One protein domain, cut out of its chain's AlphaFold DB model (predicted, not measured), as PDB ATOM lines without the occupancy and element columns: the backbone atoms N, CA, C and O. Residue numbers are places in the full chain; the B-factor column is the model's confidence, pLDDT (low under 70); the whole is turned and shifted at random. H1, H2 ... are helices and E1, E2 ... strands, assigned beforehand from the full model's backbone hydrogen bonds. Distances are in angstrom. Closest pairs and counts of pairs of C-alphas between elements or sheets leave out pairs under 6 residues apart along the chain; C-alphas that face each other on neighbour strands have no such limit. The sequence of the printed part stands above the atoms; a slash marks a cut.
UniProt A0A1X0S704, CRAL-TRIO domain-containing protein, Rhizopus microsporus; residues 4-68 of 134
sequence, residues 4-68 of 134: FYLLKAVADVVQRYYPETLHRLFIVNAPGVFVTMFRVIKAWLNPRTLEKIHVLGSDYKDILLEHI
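AT A GLANCE: This is residues 4 to 68 of the 134 residues of the protein "CRAL-TRIO domain-containing protein" of Rhizopus microsporus (UniProt A0A1X0S704). Four helices stand as an open frame with few contacts round a small ribbon of two short parallel strands, E1 and E2, which run side by side in the middle; H1 makes one end of the frame and H4 the other, while H2 lies along a third side and little H3 lies between H1 and the start of E2. From E1 the backbone passes through H2 and H3 and comes back to E2, in a right-handed crossover. The printed part has 65 residues, with four named helices and two named strands in the order H1, E1, H2, H3, E2, H4; the sheet has the order E1, E2 and is parallel, and the class is mostly helix. The whole is only just compact, close to loose, with a radius of gyration of the C-alphas of 12.6 A, and the C-alphas span 33 by 26 by 18 A along their three main axes.

IN THESE COORDINATES: H1, residues 4 to 17, is the longest helix, and its first and last C-alphas are 19.9 A apart; it begins with C-alpha 4 at (346.220, 378.098, 287.890). E1 follows with residues 25 to 27 and a length of 6.6 A, beginning with C-alpha 25 at (348.794, 374.648, 305.981). H2 holds residues 32 to 42 and measures 15.6 A from first to last C-alpha. H3 is a short helix of residues 47 to 50, 5.0 A long. E2, residues 53 to 55, is 6.5 A long. H4, residues 60 to 67, measures 11.2 A and ends with C-alpha 67 at (350.588, 369.545, 315.768).

HOW THE PARTS SIT: E1 and E2 are parallel neighbours, with an angle of 15 degrees between their N-to-C directions. The C-alphas of Phe 26 and His 54 face each other at 4.9 A. N 27 and O 54 are within hydrogen-bond range at 2.8 A, and so are N 54 and O 25, also at 2.8 A. E1, H2, H3 and E2 form a strand-helix-strand unit, two parallel neighbour strands with helices between them along the chain, and its crossover is right-handed. The closest C-alphas of H2 and E2, those of Val 35 and Val 55, are 7.6 A apart. H2 and H3 are close but not clearly touching, with the C-alphas of Lys 42 and Leu 50 closest at 6.9 A. H1 is close to H2 but not clearly touching it: the closest C-alphas, of Lys 8 and Ile 41, are 7.9 A apart. H1 and H2 run the same way at a steep tilt of 49 degrees. H1 and H3 are also close but not clearly touching, with the C-alphas of Gln 15 and Thr 49 closest at 7.9 A. H4 is apart from H1, H2 and H3, and E1 and H4 are only just apart, their closest C-alphas at 8.1 A. Every O i to N i+4 pair is within hydrogen-bond range in H1; in H2 it is 5 of 7 and in H4 3 of 4, while H3 is too short for such a pair.

THE WHOLE: The two C-alphas farthest apart, those of Tyr 5 and Glu 66, are 33.7 A from each other, and the first and last printed C-alphas, of Phe 4 and Ile 68, are 30.1 A apart. The printed part has no cut. The link from H1 to E1, with 7 residues, is short; the other four links are tight, and there is no long link. The mean pLDDT of the printed part is 89.3, and no printed residue is under 70.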
ATOM      1  N   PHE A   4     345.083 377.305 287.412       85.62
ATOM      2  CA  PHE A   4     346.220 378.098 287.890       85.62
ATOM      3  C   PHE A   4     345.891 379.577 288.109       85.62
ATOM      4  O   PHE A   4     346.427 380.186 289.030       85.62
ATOM      5  N   TYR A   5     345.007 380.155 287.292       88.62
ATOM      6  CA  TYR A   5     344.591 381.547 287.459       88.62
ATOM      7  C   TYR A   5     343.763 381.717 288.732       88.62
ATOM      8  O   TYR A   5     344.008 382.642 289.500       88.62
ATOM      9  N   LEU A   6     342.837 380.786 288.988       89.38
ATOM     10  CA  LEU A   6     342.046 380.783 290.217       89.38
ATOM     11  C   LEU A   6     342.946 380.631 291.446       89.38
ATOM     12  O   LEU A   6     342.844 381.421 292.379       89.38
ATOM     13  N   LEU A   7     343.867 379.664 291.418       88.25
ATOM     14  CA  LEU A   7     344.801 379.437 292.519       88.25
ATOM     15  C   LEU A   7     345.648 380.681 292.808       88.25
ATOM     16  O   LEU A   7     345.804 381.068 293.964       88.25
ATOM     17  N   LYS A   8     346.159 381.329 291.755       88.50
ATOM     18  CA  LYS A   8     346.917 382.572 291.885       88.50
ATOM     19  C   LYS A   8     346.063 383.694 292.478       88.50
ATOM     20  O   LYS A   8     346.512 384.352 293.407       88.50
ATOM     21  N   ALA A   9     344.846 383.895 291.976       90.75
ATOM     22  CA  ALA A   9     343.955 384.940 292.472       90.75
ATOM     23  C   ALA A   9     343.621 384.745 293.960       90.75
ATOM     24  O   ALA A   9     343.677 385.699 294.733       90.75
ATOM     25  N   VAL A  10     343.345 383.507 294.379       89.56
ATOM     26  CA  VAL A  10     343.108 383.168 295.790       89.56
ATOM     27  C   VAL A  10     344.353 383.445 296.633       89.56
ATOM     28  O   VAL A  10     344.255 384.112 297.660       89.56
ATOM     29  N   ALA A  11     345.529 382.994 296.188       87.88
ATOM     30  CA  ALA A  11     346.786 383.252 296.886       87.88
ATOM     31  C   ALA A  11     347.080 384.757 297.014       87.88
ATOM     32  O   ALA A  11     347.520 385.210 298.070       87.88
ATOM     33  N   ASP A  12     346.808 385.544 295.973       89.25
ATOM     34  CA  ASP A  12     347.003 386.995 295.979       89.25
ATOM     35  C   ASP A  12     346.036 387.680 296.969       89.25
ATOM     36  O   ASP A  12     346.452 388.550 297.738       89.25
ATOM     37  N   VAL A  13     344.765 387.261 297.023       90.75
ATOM     38  CA  VAL A  13     343.768 387.796 297.972       90.75
ATOM     39  C   VAL A  13     344.139 387.475 299.420       90.75
ATOM     40  O   VAL A  13     344.158 388.379 300.257       90.75
ATOM     41  N   VAL A  14     344.466 386.214 299.718       87.00
ATOM     42  CA  VAL A  14     344.817 385.772 301.079       87.00
ATOM     43  C   VAL A  14     346.040 386.531 301.588       87.00
ATOM     44  O   VAL A  14     346.025 387.054 302.698       87.00
ATOM     45  N   GLN A  15     347.079 386.666 300.764       85.31
ATOM     46  CA  GLN A  15     348.309 387.342 301.174       85.31
ATOM     47  C   GLN A  15     348.143 388.856 301.336       85.31
ATOM     48  O   GLN A  15     348.817 389.450 302.177       85.31
ATOM     49  N   ARG A  16     347.279 389.492 300.534       87.94
ATOM     50  CA  ARG A  16     347.131 390.953 300.519       87.94
ATOM     51  C   ARG A  16     346.138 391.476 301.552       87.94
ATOM     52  O   ARG A  16     346.378 392.539 302.115       87.94
ATOM     53  N   TYR A  17     345.037 390.762 301.779       91.12
ATOM     54  CA  TYR A  17     343.948 391.226 302.647       91.12
ATOM     55  C   TYR A  17     343.872 390.491 303.986       91.12
ATOM     56  O   TYR A  17     343.332 391.043 304.938       91.12
ATOM     57  N   TYR A  18     344.445 389.288 304.081       88.31
ATOM     58  CA  TYR A  18     344.431 388.470 305.296       88.31
ATOM     59  C   TYR A  18     345.847 388.054 305.730       88.31
ATOM     60  O   TYR A  18     346.098 386.865 305.967       88.31
ATOM     61  N   PRO A  19     346.800 389.003 305.843       83.31
ATOM     62  CA  PRO A  19     348.159 388.676 306.255       83.31
ATOM     63  C   PRO A  19     348.162 388.061 307.661       83.31
ATOM     64  O   PRO A  19     347.380 388.453 308.523       83.31
ATOM     65  N   GLU A  20     349.044 387.084 307.887       81.88
ATOM     66  CA  GLU A  20     349.241 386.402 309.180       81.88
ATOM     67  C   GLU A  20     348.025 385.640 309.749       81.88
ATOM     68  O   GLU A  20     348.109 385.088 310.841       81.88
ATOM     69  N   THR A  21     346.925 385.522 309.004       87.69
ATOM     70  CA  THR A  21     345.769 384.701 309.417       87.69
ATOM     71  C   THR A  21     346.040 383.203 309.299       87.69
ATOM     72  O   THR A  21     345.524 382.401 310.075       87.69
ATOM     73  N   LEU A  22     346.883 382.814 308.340       88.12
ATOM     74  CA  LEU A  22     347.328 381.440 308.187       88.12
ATOM     75  C   LEU A  22     348.373 381.131 309.265       88.12
ATOM     76  O   LEU A  22     349.429 381.767 309.286       88.12
ATOM     77  N   HIS A  23     348.095 380.150 310.127       89.62
ATOM     78  CA  HIS A  23     349.078 379.624 311.078       89.62
ATOM     79  C   HIS A  23     349.927 378.521 310.434       89.62
ATOM     80  O   HIS A  23     351.139 378.673 310.321       89.62
ATOM     81  N   ARG A  24     349.284 377.445 309.960       90.81
ATOM     82  CA  ARG A  24     349.906 376.315 309.253       90.81
ATOM     83  C   ARG A  24     348.959 375.781 308.180       90.81
ATOM     84  O   ARG A  24     347.746 375.794 308.369       90.81
ATOM     85  N   LEU A  25     349.512 375.309 307.068       92.12
ATOM     86  CA  LEU A  25     348.794 374.648 305.981       92.12
ATOM     87  C   LEU A  25     349.430 373.283 305.725       92.12
ATOM     88  O   LEU A  25     350.593 373.215 305.336       92.12
ATOM     89  N   PHE A  26     348.656 372.213 305.880       93.62
ATOM     90  CA  PHE A  26     349.101 370.855 305.579       93.62
ATOM     91  C   PHE A  26     348.428 370.360 304.301       93.62
ATOM     92  O   PHE A  26     347.205 370.355 304.191       93.62
ATOM     93  N   ILE A  27     349.235 369.939 303.332       93.19
ATOM     94  CA  ILE A  27     348.777 369.273 302.113       93.19
ATOM     95  C   ILE A  27     349.200 367.817 302.236       93.19
ATOM     96  O   ILE A  27     350.383 367.515 302.121       93.19
ATOM     97  N   VAL A  28     348.244 366.938 302.511       93.50
ATOM     98  CA  VAL A  28     348.486 365.510 302.755       93.50
ATOM     99  C   VAL A  28     348.197 364.673 301.518       93.50
ATOM    100  O   VAL A  28     347.473 365.114 300.624       93.50
ATOM    101  N   ASN A  29     348.742 363.455 301.473       90.50
ATOM    102  CA  ASN A  29     348.596 362.547 300.335       90.50
ATOM    103  C   ASN A  29     349.043 363.196 299.008       90.50
ATOM    104  O   ASN A  29     348.451 362.971 297.950       90.50
ATOM    105  N   ALA A  30     350.070 364.051 299.065       89.94
ATOM    106  CA  ALA A  30     350.565 364.760 297.897       89.94
ATOM    107  C   ALA A  30     351.395 363.807 297.013       89.94
ATOM    108  O   ALA A  30     352.445 363.327 297.449       89.94
ATOM    109  N   PRO A  31     350.987 363.537 295.758       88.81
ATOM    110  CA  PRO A  31     351.777 362.705 294.855       88.81
ATOM    111  C   PRO A  31     353.067 363.427 294.447       88.81
ATOM    112  O   PRO A  31     353.125 364.655 294.429       88.81
ATOM    113  N   GLY A  32     354.094 362.691 294.010       85.38
ATOM    114  CA  GLY A  32     355.377 363.292 293.604       85.38
ATOM    115  C   GLY A  32     355.255 364.393 292.535       85.38
ATOM    116  O   GLY A  32     355.996 365.374 292.557       85.38
ATOM    117  N   VAL A  33     354.257 364.301 291.647       87.62
ATOM    118  CA  VAL A  33     353.940 365.341 290.648       87.62
ATOM    119  C   VAL A  33     353.537 366.668 291.305       87.62
ATOM    120  O   VAL A  33     353.890 367.740 290.806       87.62
ATOM    121  N   PHE A  34     352.851 366.616 292.449       88.94
ATOM    122  CA  PHE A  34     352.453 367.801 293.203       88.94
ATOM    123  C   PHE A  34     353.671 368.589 293.686       88.94
ATOM    124  O   PHE A  34     353.664 369.814 293.621       88.94
ATOM    125  N   VAL A  35     354.751 367.913 294.085       85.69
ATOM    126  CA  VAL A  35     355.999 368.571 294.502       85.69
ATOM    127  C   VAL A  35     356.563 369.438 293.373       85.69
ATOM    128  O   VAL A  35     356.992 370.570 293.610       85.69
ATOM    129  N   THR A  36     356.514 368.946 292.132       86.69
ATOM    130  CA  THR A  36     356.957 369.695 290.948       86.69
ATOM    131  C   THR A  36     356.045 370.886 290.657       86.69
ATOM    132  O   THR A  36     356.545 371.992 290.462       86.69
ATOM    133  N   MET A  37     354.720 370.702 290.689       88.19
ATOM    134  CA  MET A  37     353.759 371.801 290.518       88.19
ATOM    135  C   MET A  37     353.932 372.873 291.601       88.19
ATOM    136  O   MET A  37     353.932 374.071 291.315       88.19
ATOM    137  N   PHE A  38     354.136 372.446 292.846       88.62
ATOM    138  CA  PHE A  38     354.289 373.339 293.979       88.62
ATOM    139  C   PHE A  38     355.520 374.235 293.830       88.62
ATOM    140  O   PHE A  38     355.456 375.387 294.234       88.62
ATOM    141  N   ARG A  39     356.598 373.800 293.156       87.00
ATOM    142  CA  ARG A  39     357.744 374.683 292.840       87.00
ATOM    143  C   ARG A  39     357.341 375.930 292.046       87.00
ATOM    144  O   ARG A  39     357.912 376.987 292.287       87.00
ATOM    145  N   VAL A  40     356.360 375.822 291.150       87.06
ATOM    146  CA  VAL A  40     355.837 376.971 290.390       87.06
ATOM    147  C   VAL A  40     355.027 377.888 291.305       87.06
ATOM    148  O   VAL A  40     355.223 379.099 291.297       87.06
ATOM    149  N   ILE A  41     354.171 377.305 292.148       86.50
ATOM    150  CA  ILE A  41     353.336 378.044 293.106       86.50
ATOM    151  C   ILE A  41     354.201 378.768 294.145       86.50
ATOM    152  O   ILE A  41     353.875 379.886 294.538       86.50
ATOM    153  N   LYS A  42     355.336 378.179 294.548       87.44
ATOM    154  CA  LYS A  42     356.257 378.798 295.508       87.44
ATOM    155  C   LYS A  42     356.739 380.172 295.056       87.44
ATOM    156  O   LYS A  42     356.881 381.052 295.892       87.44
ATOM    157  N   ALA A  43     356.941 380.376 293.755       86.44
ATOM    158  CA  ALA A  43     357.371 381.666 293.221       86.44
ATOM    159  C   ALA A  43     356.321 382.783 293.395       86.44
ATOM    160  O   ALA A  43     356.649 383.955 293.242       86.44
ATOM    161  N   TRP A  44     355.062 382.442 293.689       86.00
ATOM    162  CA  TRP A  44     353.967 383.401 293.884       86.00
ATOM    163  C   TRP A  44     353.673 383.694 295.358       86.00
ATOM    164  O   TRP A  44     352.886 384.590 295.663       86.00
ATOM    165  N   LEU A  45     354.262 382.921 296.269       87.19
ATOM    166  CA  LEU A  45     353.996 383.006 297.695       87.19
ATOM    167  C   LEU A  45     355.145 383.719 298.409       87.19
ATOM    168  O   LEU A  45     356.320 383.469 298.150       87.19
ATOM    169  N   ASN A  46     354.794 384.586 299.351       86.75
ATOM    170  CA  ASN A  46     355.751 385.266 300.209       86.75
ATOM    171  C   ASN A  46     356.481 384.251 301.111       86.75
ATOM    172  O   ASN A  46     355.859 383.278 301.551       86.75
ATOM    173  N   PRO A  47     357.757 384.493 301.477       87.94
ATOM    174  CA  PRO A  47     358.553 383.567 302.291       87.94
ATOM    175  C   PRO A  47     357.876 383.147 303.602       87.94
ATOM    176  O   PRO A  47     357.831 381.965 303.921       87.94
ATOM    177  N   ARG A  48     357.233 384.091 304.302       86.56
ATOM    178  CA  ARG A  48     356.485 383.802 305.539       86.56
ATOM    179  C   ARG A  48     355.298 382.866 305.331       86.56
ATOM    180  O   ARG A  48     354.967 382.085 306.213       86.56
ATOM    181  N   THR A  49     354.624 382.967 304.187       87.62
ATOM    182  CA  THR A  49     353.523 382.062 303.843       87.62
ATOM    183  C   THR A  49     354.081 380.686 303.510       87.62
ATOM    184  O   THR A  49     353.518 379.689 303.936       87.62
ATOM    185  N   LEU A  50     355.211 380.625 302.797       90.06
ATOM    186  CA  LEU A  50     355.870 379.374 302.422       90.06
ATOM    187  C   LEU A  50     356.342 378.550 303.614       90.06
ATOM    188  O   LEU A  50     356.168 377.335 303.597       90.06
ATOM    189  N   GLU A  51     356.893 379.196 304.641       90.69
ATOM    190  CA  GLU A  51     357.334 378.538 305.878       90.69
ATOM    191  C   GLU A  51     356.194 377.818 306.608       90.69
ATOM    192  O   GLU A  51     356.431 376.867 307.346       90.69
ATOM    193  N   LYS A  52     354.949 378.240 306.368       90.56
ATOM    194  CA  LYS A  52     353.750 377.674 306.989       90.56
ATOM    195  C   LYS A  52     353.149 376.518 306.188       90.56
ATOM    196  O   LYS A  52     352.221 375.881 306.680       90.56
ATOM    197  N   ILE A  53     353.611 376.268 304.957       92.19
ATOM    198  CA  ILE A  53     353.058 375.226 304.081       92.19
ATOM    199  C   ILE A  53     353.901 373.956 304.168       92.19
ATOM    200  O   ILE A  53     355.058 373.924 303.752       92.19
ATOM    201  N   HIS A  54     353.268 372.874 304.603       92.25
ATOM    202  CA  HIS A  54     353.849 371.545 304.706       92.25
ATOM    203  C   HIS A  54     353.206 370.624 303.670       92.25
ATOM    204  O   HIS A  54     352.008 370.347 303.720       92.25
ATOM    205  N   VAL A  55     354.003 370.153 302.711       92.25
ATOM    206  CA  VAL A  55     353.568 369.182 301.698       92.25
ATOM    207  C   VAL A  55     354.029 367.802 302.142       92.25
ATOM    208  O   VAL A  55     355.229 367.538 302.163       92.25
ATOM    209  N   LEU A  56     353.076 366.952 302.510       92.38
ATOM    210  CA  LEU A  56     353.293 365.640 303.102       92.38
ATOM    211  C   LEU A  56     352.848 364.531 302.139       92.38
ATOM    212  O   LEU A  56     351.828 364.646 301.452       92.38
ATOM    213  N   GLY A  57     353.638 363.457 302.094       89.50
ATOM    214  CA  GLY A  57     353.384 362.277 301.271       89.50
ATOM    215  C   GLY A  57     352.401 361.314 301.935       89.50
ATOM    216  O   GLY A  57     351.293 361.701 302.301       89.50
ATOM    217  N   SER A  58     352.808 360.052 302.076       88.12
ATOM    218  CA  SER A  58     352.043 358.976 302.730       88.12
ATOM    219  C   SER A  58     352.178 358.975 304.258       88.12
ATOM    220  O   SER A  58     351.282 358.533 304.968       88.12
ATOM    221  N   ASP A  59     353.290 359.500 304.750       88.44
ATOM    222  CA  ASP A  59     353.755 359.565 306.140       88.44
ATOM    223  C   ASP A  59     353.218 360.800 306.895       88.44
ATOM    224  O   ASP A  59     353.835 361.329 307.811       88.44
ATOM    225  N   TYR A  60     352.032 361.282 306.516       93.81
ATOM    226  CA  TYR A  60     351.484 362.533 307.043       93.81
ATOM    227  C   TYR A  60     350.865 362.417 308.442       93.81
ATOM    228  O   TYR A  60     350.755 363.424 309.136       93.81
ATOM    229  N   LYS A  61     350.424 361.221 308.848       93.44
ATOM    230  CA  LYS A  61     349.617 361.028 310.064       93.44
ATOM    231  C   LYS A  61     350.385 361.399 311.331       93.44
ATOM    232  O   LYS A  61     349.879 362.173 312.136       93.44
ATOM    233  N   ASP A  62     351.620 360.921 311.458       93.19
ATOM    234  CA  ASP A  62     352.458 361.189 312.631       93.19
ATOM    235  C   ASP A  62     352.793 362.685 312.747       93.19
ATOM    236  O   ASP A  62     352.743 363.261 313.830       93.19
ATOM    237  N   ILE A  63     353.036 363.344 311.609       93.31
ATOM    238  CA  ILE A  63     353.332 364.783 311.542       93.31
ATOM    239  C   ILE A  63     352.106 365.619 311.931       93.31
ATOM    240  O   ILE A  63     352.243 366.644 312.600       93.31
ATOM    241  N   LEU A  64     350.901 365.204 311.524       94.38
ATOM    242  CA  LEU A  64     349.670 365.875 311.944       94.38
ATOM    243  C   LEU A  64     349.455 365.751 313.454       94.38
ATOM    244  O   LEU A  64     349.108 366.747 314.084       94.38
ATOM    245  N   LEU A  65     349.695 364.569 314.026       94.50
ATOM    246  CA  LEU A  65     349.517 364.308 315.458       94.50
ATOM    247  C   LEU A  65     350.537 365.037 316.348       94.50
ATOM    248  O   LEU A  65     350.263 365.264 317.519       94.50
ATOM    249  N   GLU A  66     351.685 365.457 315.806       93.88
ATOM    250  CA  GLU A  66     352.618 366.356 316.507       93.88
ATOM    251  C   GLU A  66     352.030 367.769 316.700       93.88
ATOM    252  O   GLU A  66     352.399 368.488 317.626       93.88
ATOM    253  N   HIS A  67     351.112 368.179 315.821       92.38
ATOM    254  CA  HIS A  67     350.588 369.545 315.768       92.38
ATOM    255  C   HIS A  67     349.123 369.666 316.199       92.38
ATOM    256  O   HIS A  67     348.680 370.768 316.524       92.38
ATOM    257  N   ILE A  68     348.361 368.575 316.133       92.44
ATOM    258  CA  ILE A  68     346.922 368.527 316.384       92.44
ATOM    259  C   ILE A  68     346.648 367.336 317.297       92.44
ATOM    260  O   ILE A  68     347.018 366.210 316.970       92.44
TER     261      ILE A  68